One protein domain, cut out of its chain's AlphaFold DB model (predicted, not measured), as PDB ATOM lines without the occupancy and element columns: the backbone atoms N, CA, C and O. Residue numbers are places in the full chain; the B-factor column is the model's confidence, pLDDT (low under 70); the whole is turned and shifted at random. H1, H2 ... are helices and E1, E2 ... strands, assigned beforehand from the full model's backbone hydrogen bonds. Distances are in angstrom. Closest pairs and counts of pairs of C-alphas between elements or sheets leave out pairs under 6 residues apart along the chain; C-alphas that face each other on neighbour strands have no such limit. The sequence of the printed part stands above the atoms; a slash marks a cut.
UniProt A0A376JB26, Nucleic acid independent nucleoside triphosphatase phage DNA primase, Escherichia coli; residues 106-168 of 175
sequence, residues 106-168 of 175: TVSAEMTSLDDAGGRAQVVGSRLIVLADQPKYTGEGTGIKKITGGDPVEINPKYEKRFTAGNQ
ATOM      1  N   THR A 106      11.958 -51.738 -58.856       94.56
ATOM      2  CA  THR A 106      12.318 -50.555 -58.076       94.56
ATOM      3  C   THR A 106      11.199 -49.526 -58.168       94.56
ATOM      4  O   THR A 106      10.759 -49.187 -59.264       94.56
ATOM      5  N   VAL A 107      10.769 -48.992 -57.029       95.12
ATOM      6  CA  VAL A 107       9.747 -47.942 -56.948       95.12
ATOM      7  C   VAL A 107      10.295 -46.742 -56.187       95.12
ATOM      8  O   VAL A 107      11.030 -46.901 -55.213       95.12
ATOM      9  N   SER A 108       9.947 -45.536 -56.630       93.06
ATOM     10  CA  SER A 108      10.187 -44.313 -55.862       93.06
ATOM     11  C   SER A 108       8.936 -43.989 -55.058       93.06
ATOM     12  O   SER A 108       7.839 -44.030 -55.610       93.06
ATOM     13  N   ALA A 109       9.090 -43.658 -53.781       91.56
ATOM     14  CA  ALA A 109       7.976 -43.300 -52.913       91.56
ATOM     15  C   ALA A 109       8.356 -42.158 -51.969       91.56
ATOM     16  O   ALA A 109       9.532 -41.883 -51.741       91.56
ATOM     17  N   GLU A 110       7.338 -41.531 -51.389       88.75
ATOM     18  CA  GLU A 110       7.499 -40.585 -50.288       88.75
ATOM     19  C   GLU A 110       7.314 -41.290 -48.949       88.75
ATOM     20  O   GLU A 110       6.521 -42.228 -48.833       88.75
ATOM     21  N   MET A 111       7.969 -40.793 -47.900       87.06
ATOM     22  CA  MET A 111       7.827 -41.361 -46.558       87.06
ATOM     23  C   MET A 111       6.368 -41.362 -46.076       87.06
ATOM     24  O   MET A 111       5.887 -42.350 -45.525       87.06
ATOM     25  N   THR A 112       5.624 -40.296 -46.375       87.69
ATOM     26  CA  THR A 112       4.187 -40.185 -46.073       87.69
ATOM     27  C   THR A 112       3.349 -41.257 -46.768       87.69
ATOM     28  O   THR A 112       2.350 -41.710 -46.216       87.69
ATOM     29  N   SER A 113       3.769 -41.714 -47.952       89.94
ATOM     30  CA  SER A 113       3.089 -42.801 -48.659       89.94
ATOM     31  C   SER A 113       3.271 -44.146 -47.965       89.94
ATOM     32  O   SER A 113       2.399 -45.001 -48.075       89.94
ATOM     33  N   LEU A 114       4.381 -44.349 -47.251       91.50
ATOM     34  CA  LEU A 114       4.610 -45.585 -46.505       91.50
ATOM     35  C   LEU A 114       3.761 -45.659 -45.232       91.50
ATOM     36  O   LEU A 114       3.419 -46.761 -44.796       91.50
ATOM     37  N   ASP A 115       3.387 -44.519 -44.650       90.62
ATOM     38  CA  ASP A 115       2.517 -44.469 -43.470       90.62
ATOM     39  C   ASP A 115       1.032 -44.685 -43.813       90.62
ATOM     40  O   ASP A 115       0.292 -45.255 -43.007       90.62
ATOM     41  N   ASP A 116       0.604 -44.339 -45.029       91.56
ATOM     42  CA  ASP A 116      -0.777 -44.512 -45.494       91.56
ATOM     43  C   ASP A 116      -1.037 -45.881 -46.157       91.56
ATOM     44  O   ASP A 116      -0.252 -46.370 -46.965       91.56
ATOM     45  N   ALA A 117      -2.180 -46.509 -45.856       93.19
ATOM     46  CA  ALA A 117      -2.544 -47.808 -46.435       93.19
ATOM     47  C   ALA A 117      -2.837 -47.738 -47.941       93.19
ATOM     48  O   ALA A 117      -2.570 -48.705 -48.657       93.19
ATOM     49  N   GLY A 118      -3.376 -46.615 -48.426       94.94
ATOM     50  CA  GLY A 118      -3.560 -46.381 -49.857       94.94
ATOM     51  C   GLY A 118      -2.235 -46.103 -50.557       94.94
ATOM     52  O   GLY A 118      -1.946 -46.704 -51.589       94.94
ATOM     53  N   GLY A 119      -1.390 -45.271 -49.947       93.06
ATOM     54  CA  GLY A 119      -0.031 -44.983 -50.396       93.06
ATOM     55  C   GLY A 119       0.829 -46.239 -50.524       93.06
ATOM     56  O   GLY A 119       1.500 -46.409 -51.542       93.06
ATOM     57  N   ARG A 120       0.757 -47.176 -49.569       94.62
ATOM     58  CA  ARG A 120       1.502 -48.445 -49.631       94.62
ATOM     59  C   ARG A 120       1.122 -49.339 -50.810       94.62
ATOM     60  O   ARG A 120       1.932 -50.177 -51.197       94.62
ATOM     61  N   ALA A 121      -0.050 -49.162 -51.424       95.06
ATOM     62  CA  ALA A 121      -0.439 -49.958 -52.588       95.06
ATOM     63  C   ALA A 121       0.569 -49.831 -53.746       95.06
ATOM     64  O   ALA A 121       0.790 -50.800 -54.465       95.06
ATOM     65  N   GLN A 122       1.238 -48.681 -53.884       93.38
ATOM     66  CA  GLN A 122       2.201 -48.445 -54.965       93.38
ATOM     67  C   GLN A 122       3.513 -49.231 -54.818       93.38
ATOM     68  O   GLN A 122       4.231 -49.392 -55.801       93.38
ATOM     69  N   VAL A 123       3.854 -49.692 -53.607       93.81
ATOM     70  CA  VAL A 123       5.136 -50.367 -53.342       93.81
ATOM     71  C   VAL A 123       5.023 -51.890 -53.270       93.81
ATOM     72  O   VAL A 123       6.037 -52.578 -53.132       93.81
ATOM     73  N   VAL A 124       3.810 -52.438 -53.378       93.31
ATOM     74  CA  VAL A 124       3.568 -53.885 -53.346       93.31
ATOM     75  C   VAL A 124       4.295 -54.573 -54.505       93.31
ATOM     76  O   VAL A 124       4.218 -54.136 -55.649       93.31
ATOM     77  N   GLY A 125       5.009 -55.660 -54.201       89.25
ATOM     78  CA  GLY A 125       5.762 -56.444 -55.187       89.25
ATOM     79  C   GLY A 125       7.116 -55.850 -55.590       89.25
ATOM     80  O   GLY A 125       7.867 -56.498 -56.318       89.25
ATOM     81  N   SER A 126       7.466 -54.654 -55.105       92.19
ATOM     82  CA  SER A 126       8.800 -54.087 -55.319       92.19
ATOM     83  C   SER A 126       9.864 -54.801 -54.470       92.19
ATOM     84  O   SER A 126       9.592 -55.295 -53.378       92.19
ATOM     85  N   ARG A 127      11.098 -54.855 -54.984       91.19
ATOM     86  CA  ARG A 127      12.291 -55.343 -54.263       91.19
ATOM     87  C   ARG A 127      13.114 -54.204 -53.667       91.19
ATOM     88  O   ARG A 127      13.895 -54.423 -52.748       91.19
ATOM     89  N   LEU A 128      12.973 -52.997 -54.216       94.75
ATOM     90  CA  LEU A 128      13.656 -51.802 -53.744       94.75
ATOM     91  C   LEU A 128      12.685 -50.623 -53.731       94.75
ATOM     92  O   LEU A 128      12.150 -50.240 -54.770       94.75
ATOM     93  N   ILE A 129      12.511 -50.023 -52.557       95.12
ATOM     94  CA  ILE A 129      11.798 -48.758 -52.383       95.12
ATOM     95  C   ILE A 129      12.852 -47.669 -52.196       95.12
ATOM     96  O   ILE A 129      13.637 -47.713 -51.249       95.12
ATOM     97  N   VAL A 130      12.884 -46.699 -53.104       94.38
ATOM     98  CA  VAL A 130      13.760 -45.529 -53.025       94.38
ATOM     99  C   VAL A 130      12.956 -44.354 -52.484       94.38
ATOM    100  O   VAL A 130      11.957 -43.954 -53.074       94.38
ATOM    101  N   LEU A 131      13.422 -43.783 -51.378       90.75
ATOM    102  CA  LEU A 131      12.885 -42.543 -50.823       90.75
ATOM    103  C   LEU A 131      13.816 -41.401 -51.242       90.75
ATOM    104  O   LEU A 131      14.856 -41.181 -50.620       90.75
ATOM    105  N   ALA A 132      13.503 -40.743 -52.359       74.31
ATOM    106  CA  ALA A 132      14.276 -39.601 -52.845       74.31
ATOM    107  C   ALA A 132      13.946 -38.340 -52.029       74.31
ATOM    108  O   ALA A 132      12.856 -38.244 -51.479       74.31
ATOM    109  N   ASP A 133      14.907 -37.415 -51.921       66.62
ATOM    110  CA  ASP A 133      14.759 -36.053 -51.384       66.62
ATOM    111  C   ASP A 133      13.749 -35.896 -50.242       66.62
ATOM    112  O   ASP A 133      12.639 -35.408 -50.419       66.62
ATOM    113  N   GLN A 134      14.158 -36.272 -49.032       61.81
ATOM    114  CA  GLN A 134      13.317 -36.077 -47.859       61.81
ATOM    115  C   GLN A 134      13.495 -34.646 -47.317       61.81
ATOM    116  O   GLN A 134      14.553 -34.339 -46.751       61.81
ATOM    117  N   PRO A 135      12.493 -33.743 -47.422       63.31
ATOM    118  CA  PRO A 135      12.417 -32.608 -46.507       63.31
ATOM    119  C   PRO A 135      12.349 -33.136 -45.065       63.31
ATOM    120  O   PRO A 135      12.094 -34.320 -44.852       63.31
ATOM    121  N   LYS A 136      12.574 -32.283 -44.053       60.59
ATOM    122  CA  LYS A 136      12.445 -32.696 -42.641       60.59
ATOM    123  C   LYS A 136      11.110 -33.422 -42.433       60.59
ATOM    124  O   LYS A 136      10.059 -32.790 -42.411       60.59
ATOM    125  N   TYR A 137      11.170 -34.738 -42.282       65.12
ATOM    126  CA  TYR A 137      10.002 -35.557 -42.020       65.12
ATOM    127  C   TYR A 137       9.667 -35.461 -40.529       65.12
ATOM    128  O   TYR A 137      10.531 -35.654 -39.674       65.12
ATOM    129  N   THR A 138       8.417 -35.112 -40.222       58.81
ATOM    130  CA  THR A 138       7.914 -34.901 -38.853       58.81
ATOM    131  C   THR A 138       6.920 -35.978 -38.414       58.81
ATOM    132  O   THR A 138       6.161 -35.753 -37.476       58.81
ATOM    133  N   GLY A 139       6.860 -37.116 -39.111       66.00
ATOM    134  CA  GLY A 139       5.993 -38.234 -38.733       66.00
ATOM    135  C   GLY A 139       6.697 -39.270 -37.848       66.00
ATOM    136  O   GLY A 139       7.900 -39.204 -37.603       66.00
ATOM    137  N   GLU A 140       5.936 -40.260 -37.382       71.19
ATOM    138  CA  GLU A 140       6.413 -41.315 -36.468       71.19
ATOM    139  C   GLU A 140       7.301 -42.377 -37.155       71.19
ATOM    140  O   GLU A 140       7.947 -43.206 -36.493       71.19
ATOM    141  N   GLY A 141       7.312 -42.394 -38.494       77.75
ATOM    142  CA  GLY A 141       7.998 -43.394 -39.310       77.75
ATOM    143  C   GLY A 141       7.489 -44.810 -39.047       77.75
ATOM    144  O   GLY A 141       8.255 -45.771 -39.089       77.75
ATOM    145  N   THR A 142       6.216 -44.961 -38.692       85.31
ATOM    146  CA  THR A 142       5.632 -46.263 -38.353       85.31
ATOM    147  C   THR A 142       5.510 -47.156 -39.579       85.31
ATOM    148  O   THR A 142       5.751 -48.356 -39.468       85.31
ATOM    149  N   GLY A 143       5.206 -46.589 -40.747       88.56
ATOM    150  CA  GLY A 143       5.148 -47.304 -42.015       88.56
ATOM    151  C   GLY A 143       6.485 -47.934 -42.383       88.56
ATOM    152  O   GLY A 143       6.552 -49.149 -42.570       88.56
ATOM    153  N   ILE A 144       7.567 -47.140 -42.406       89.69
ATOM    154  CA  ILE A 144       8.905 -47.669 -42.717       89.69
ATOM    155  C   ILE A 144       9.324 -48.735 -41.706       89.69
ATOM    156  O   ILE A 144       9.808 -49.778 -42.124       89.69
ATOM    157  N   LYS A 145       9.085 -48.517 -40.400       90.06
ATOM    158  CA  LYS A 145       9.453 -49.463 -39.335       90.06
ATOM    159  C   LYS A 145       8.758 -50.805 -39.511       90.06
ATOM    160  O   LYS A 145       9.407 -51.833 -39.385       90.06
ATOM    161  N   LYS A 146       7.462 -50.803 -39.830       92.44
ATOM    162  CA  LYS A 146       6.713 -52.041 -40.072       92.44
ATOM    163  C   LYS A 146       7.218 -52.768 -41.315       92.44
ATOM    164  O   LYS A 146       7.488 -53.961 -41.258       92.44
ATOM    165  N   ILE A 147       7.401 -52.041 -42.419       92.50
ATOM    166  CA  ILE A 147       7.875 -52.615 -43.688       92.50
ATOM    167  C   ILE A 147       9.274 -53.217 -43.526       92.50
ATOM    168  O   ILE A 147       9.518 -54.335 -43.972       92.50
ATOM    169  N   THR A 148      10.200 -52.502 -42.884       91.19
ATOM    170  CA  THR A 148      11.576 -52.978 -42.695       91.19
ATOM    171  C   THR A 148      11.664 -54.026 -41.593       91.19
ATOM    172  O   THR A 148      12.440 -54.961 -41.728       91.19
ATOM    173  N   GLY A 149      10.829 -53.946 -40.556       90.69
ATOM    174  CA  GLY A 149      10.712 -54.955 -39.502       90.69
ATOM    175  C   GLY A 149      10.031 -56.254 -39.945       90.69
ATOM    176  O   GLY A 149      10.102 -57.252 -39.236       90.69
ATOM    177  N   GLY A 150       9.404 -56.284 -41.126       88.31
ATOM    178  CA  GLY A 150       8.660 -57.450 -41.612       88.31
ATOM    179  C   GLY A 150       7.290 -57.630 -40.953       88.31
ATOM    180  O   GLY A 150       6.677 -58.688 -41.108       88.31
ATOM    181  N   ASP A 151       6.795 -56.607 -40.255       91.19
ATOM    182  CA  ASP A 151       5.450 -56.608 -39.697       91.19
ATOM    183  C   ASP A 151       4.410 -56.593 -40.828       91.19
ATOM    184  O   ASP A 151       4.578 -55.875 -41.822       91.19
ATOM    185  N   PRO A 152       3.286 -57.314 -40.679       91.94
ATOM    186  CA  PRO A 152       2.175 -57.192 -41.607       91.94
ATOM    187  C   PRO A 152       1.643 -55.752 -41.669       91.94
ATOM    188  O   PRO A 152       1.397 -55.105 -40.646       91.94
ATOM    189  N   VAL A 153       1.408 -55.259 -42.883       94.06
ATOM    190  CA  VAL A 153       0.860 -53.929 -43.159       94.06
ATOM    191  C   VAL A 153      -0.437 -54.032 -43.954       94.06
ATOM    192  O   VAL A 153      -0.561 -54.826 -44.885       94.06
ATOM    193  N   GLU A 154      -1.429 -53.217 -43.592       95.56
ATOM    194  CA  GLU A 154      -2.655 -53.077 -44.385       95.56
ATOM    195  C   GLU A 154      -2.352 -52.313 -45.678       95.56
ATOM    196  O   GLU A 154      -1.696 -51.263 -45.649       95.56
ATOM    197  N   ILE A 155      -2.871 -52.835 -46.785       96.69
ATOM    198  CA  ILE A 155      -2.871 -52.235 -48.113       96.69
ATOM    199  C   ILE A 155      -4.324 -51.962 -48.514       96.69
ATOM    200  O   ILE A 155      -5.187 -52.838 -48.421       96.69
ATOM    201  N   ASN A 156      -4.600 -50.743 -48.975       96.31
ATOM    202  CA  ASN A 156      -5.936 -50.290 -49.366       96.31
ATOM    203  C   ASN A 156      -5.903 -49.640 -50.761       96.31
ATOM    204  O   ASN A 156      -5.985 -48.412 -50.861       96.31
ATOM    205  N   PRO A 157      -5.749 -50.429 -51.843       93.81
ATOM    206  CA  PRO A 157      -5.695 -49.880 -53.191       93.81
ATOM    207  C   PRO A 157      -7.031 -49.235 -53.566       93.81
ATOM    208  O   PRO A 157      -8.112 -49.659 -53.146       93.81
ATOM    209  N   LYS A 158      -6.966 -48.181 -54.378       93.31
ATOM    210  CA  LYS A 158      -8.157 -47.440 -54.788       93.31
ATOM    211  C   LYS A 158      -9.045 -48.327 -55.667       93.31
ATOM    212  O   LYS A 158      -8.585 -48.829 -56.682       93.31
ATOM    213  N   TYR A 159     -10.325 -48.444 -55.307       93.38
ATOM    214  CA  TYR A 159     -11.335 -49.247 -56.019       93.38
ATOM    215  C   TYR A 159     -11.127 -50.771 -55.979       93.38
ATOM    216  O   TYR A 159     -11.805 -51.493 -56.707       93.38
ATOM    217  N   GLU A 160     -10.265 -51.273 -55.096       93.00
ATOM    218  CA  GLU A 160     -10.042 -52.708 -54.903       93.00
ATOM    219  C   GLU A 160     -10.311 -53.124 -53.452       93.00
ATOM    220  O   GLU A 160     -10.547 -52.297 -52.566       93.00
ATOM    221  N   LYS A 161     -10.311 -54.436 -53.197       93.38
ATOM    222  CA  LYS A 161     -10.433 -54.954 -51.834       93.38
ATOM    223  C   LYS A 161      -9.138 -54.715 -51.067       93.38
ATOM    224  O   LYS A 161      -8.045 -54.933 -51.578       93.38
ATOM    225  N   ARG A 162      -9.292 -54.330 -49.804       95.81
ATOM    226  CA  ARG A 162      -8.191 -54.242 -48.845       95.81
ATOM    227  C   ARG A 162      -7.605 -55.619 -48.576       95.81
ATOM    228  O   ARG A 162      -8.340 -56.605 -48.529       95.81
ATOM    229  N   PHE A 163      -6.303 -55.658 -48.343       95.81
ATOM    230  CA  PHE A 163      -5.591 -56.871 -47.963       95.81
ATOM    231  C   PHE A 163      -4.420 -56.541 -47.039       95.81
ATOM    232  O   PHE A 163      -4.019 -55.387 -46.897       95.81
ATOM    233  N   THR A 164      -3.866 -57.564 -46.401       94.62
ATOM    234  CA  THR A 164      -2.658 -57.445 -45.586       94.62
ATOM    235  C   THR A 164      -1.487 -58.034 -46.356       94.62
ATOM    236  O   THR A 164      -1.576 -59.157 -46.847       94.62
ATOM    237  N   ALA A 165      -0.391 -57.288 -46.447       89.94
ATOM    238  CA  ALA A 165       0.867 -57.755 -47.011       89.94
ATOM    239  C   ALA A 165       1.916 -57.880 -45.901       89.94
ATOM    240  O   ALA A 165       1.925 -57.092 -44.961       89.94
ATOM    241  N   GLY A 166       2.812 -58.851 -46.021       80.88
ATOM    242  CA  GLY A 166       4.029 -58.941 -45.215       80.88
ATOM    243  C   GLY A 166       5.214 -59.234 -46.126       80.88
ATOM    244  O   GLY A 166       5.013 -59.646 -47.272       80.88
ATOM    245  N   ASN A 167       6.437 -59.057 -45.625       67.38
ATOM    246  CA  ASN A 167       7.638 -59.511 -46.328       67.38
ATOM    247  C   ASN A 167       7.676 -61.044 -46.291       67.38
ATOM    248  O   ASN A 167       8.338 -61.653 -45.455       67.38
ATOM    249  N   GLN A 168       6.903 -61.681 -47.167       54.88
ATOM    250  CA  GLN A 168       6.986 -63.114 -47.373       54.88
ATOM    251  C   GLN A 168       8.203 -63.384 -48.246       54.88
ATOM    252  O   GLN A 168       8.304 -62.902 -49.376       54.88
TER     253      GLN A 168
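Overview. This is residues 106 to 168 of the 175 residues of the protein "Nucleic acid independent nucleoside triphosphatase phage DNA primase" of Escherichia coli (UniProt A0A376JB26). What is the main picture? Two short helices, H1 and H2, make a corner in the middle; H2 lies between two small two-stranded sheets, parallel E1 with E2 and the antiparallel hairpin E3 with E4, while H3 packs on H1. What is printed? There are 63 residues, with named elements in the order E1, H1, H2, E2, H3, E3, E4; the class is mixed, and under half of the residues are in these three helices and four strands. How large is it? It is compact, with a radius of gyration of the C-alphas of 11.3 A and spans of 33 by 25 by 23 A.

Arrangement. How is the parallel sheet built? E1, residues 106 to 108, and E2, residues 128 to 130, are parallel at 23 degrees, with N 130 and O 107 within hydrogen-bond range at 2.8 A. With H1, residues 111 to 115, and H2, residues 119 to 123, they form a strand-helix-strand unit, two parallel neighbours with helices between them along the chain; its crossover is right-handed. What do the helices touch? H1 and H2 touch only at the corner, their closest C-alphas, of Ser 113 and Gly 119, being 4.2 A apart. H1 touches H3, residues 142 to 149, with the closest C-alphas, of Asp 115 and Gly 143, 4.1 A apart. Where is the hairpin? E3, residues 153 to 155, and E4, residues 163 to 165, form an antiparallel hairpin at 136 degrees, with N 155 and O 163 within hydrogen-bond range at 2.8 A. The closest C-alphas of H2 and E3, of Ala 121 and Ile 155, are 5.6 A apart. Are the helix backbones complete? Every O i to N i+4 pair is within hydrogen-bond range in H1 and H3; H2 has 0 of 1, but 2 of 2 O i to N i+3 pairs.

Along the chain. Where do the first and last elements lie? E1 begins at C-alpha 106 (12.318, -50.555, -58.076), and E4 ends at C-alpha 165 (0.867, -57.755, -47.011). How long are the longer elements? From first to last C-alpha, H3 measures 10.1 A and H2 8.0 A.

Size, cuts and confidence. Which links are long? The link from E2 to H3, 11 residues, is long, and the printed part has no cut. Where is confidence low? The mean pLDDT of the printed part is 87.1, with residues 133 to 139 and 167 to 168 under 70.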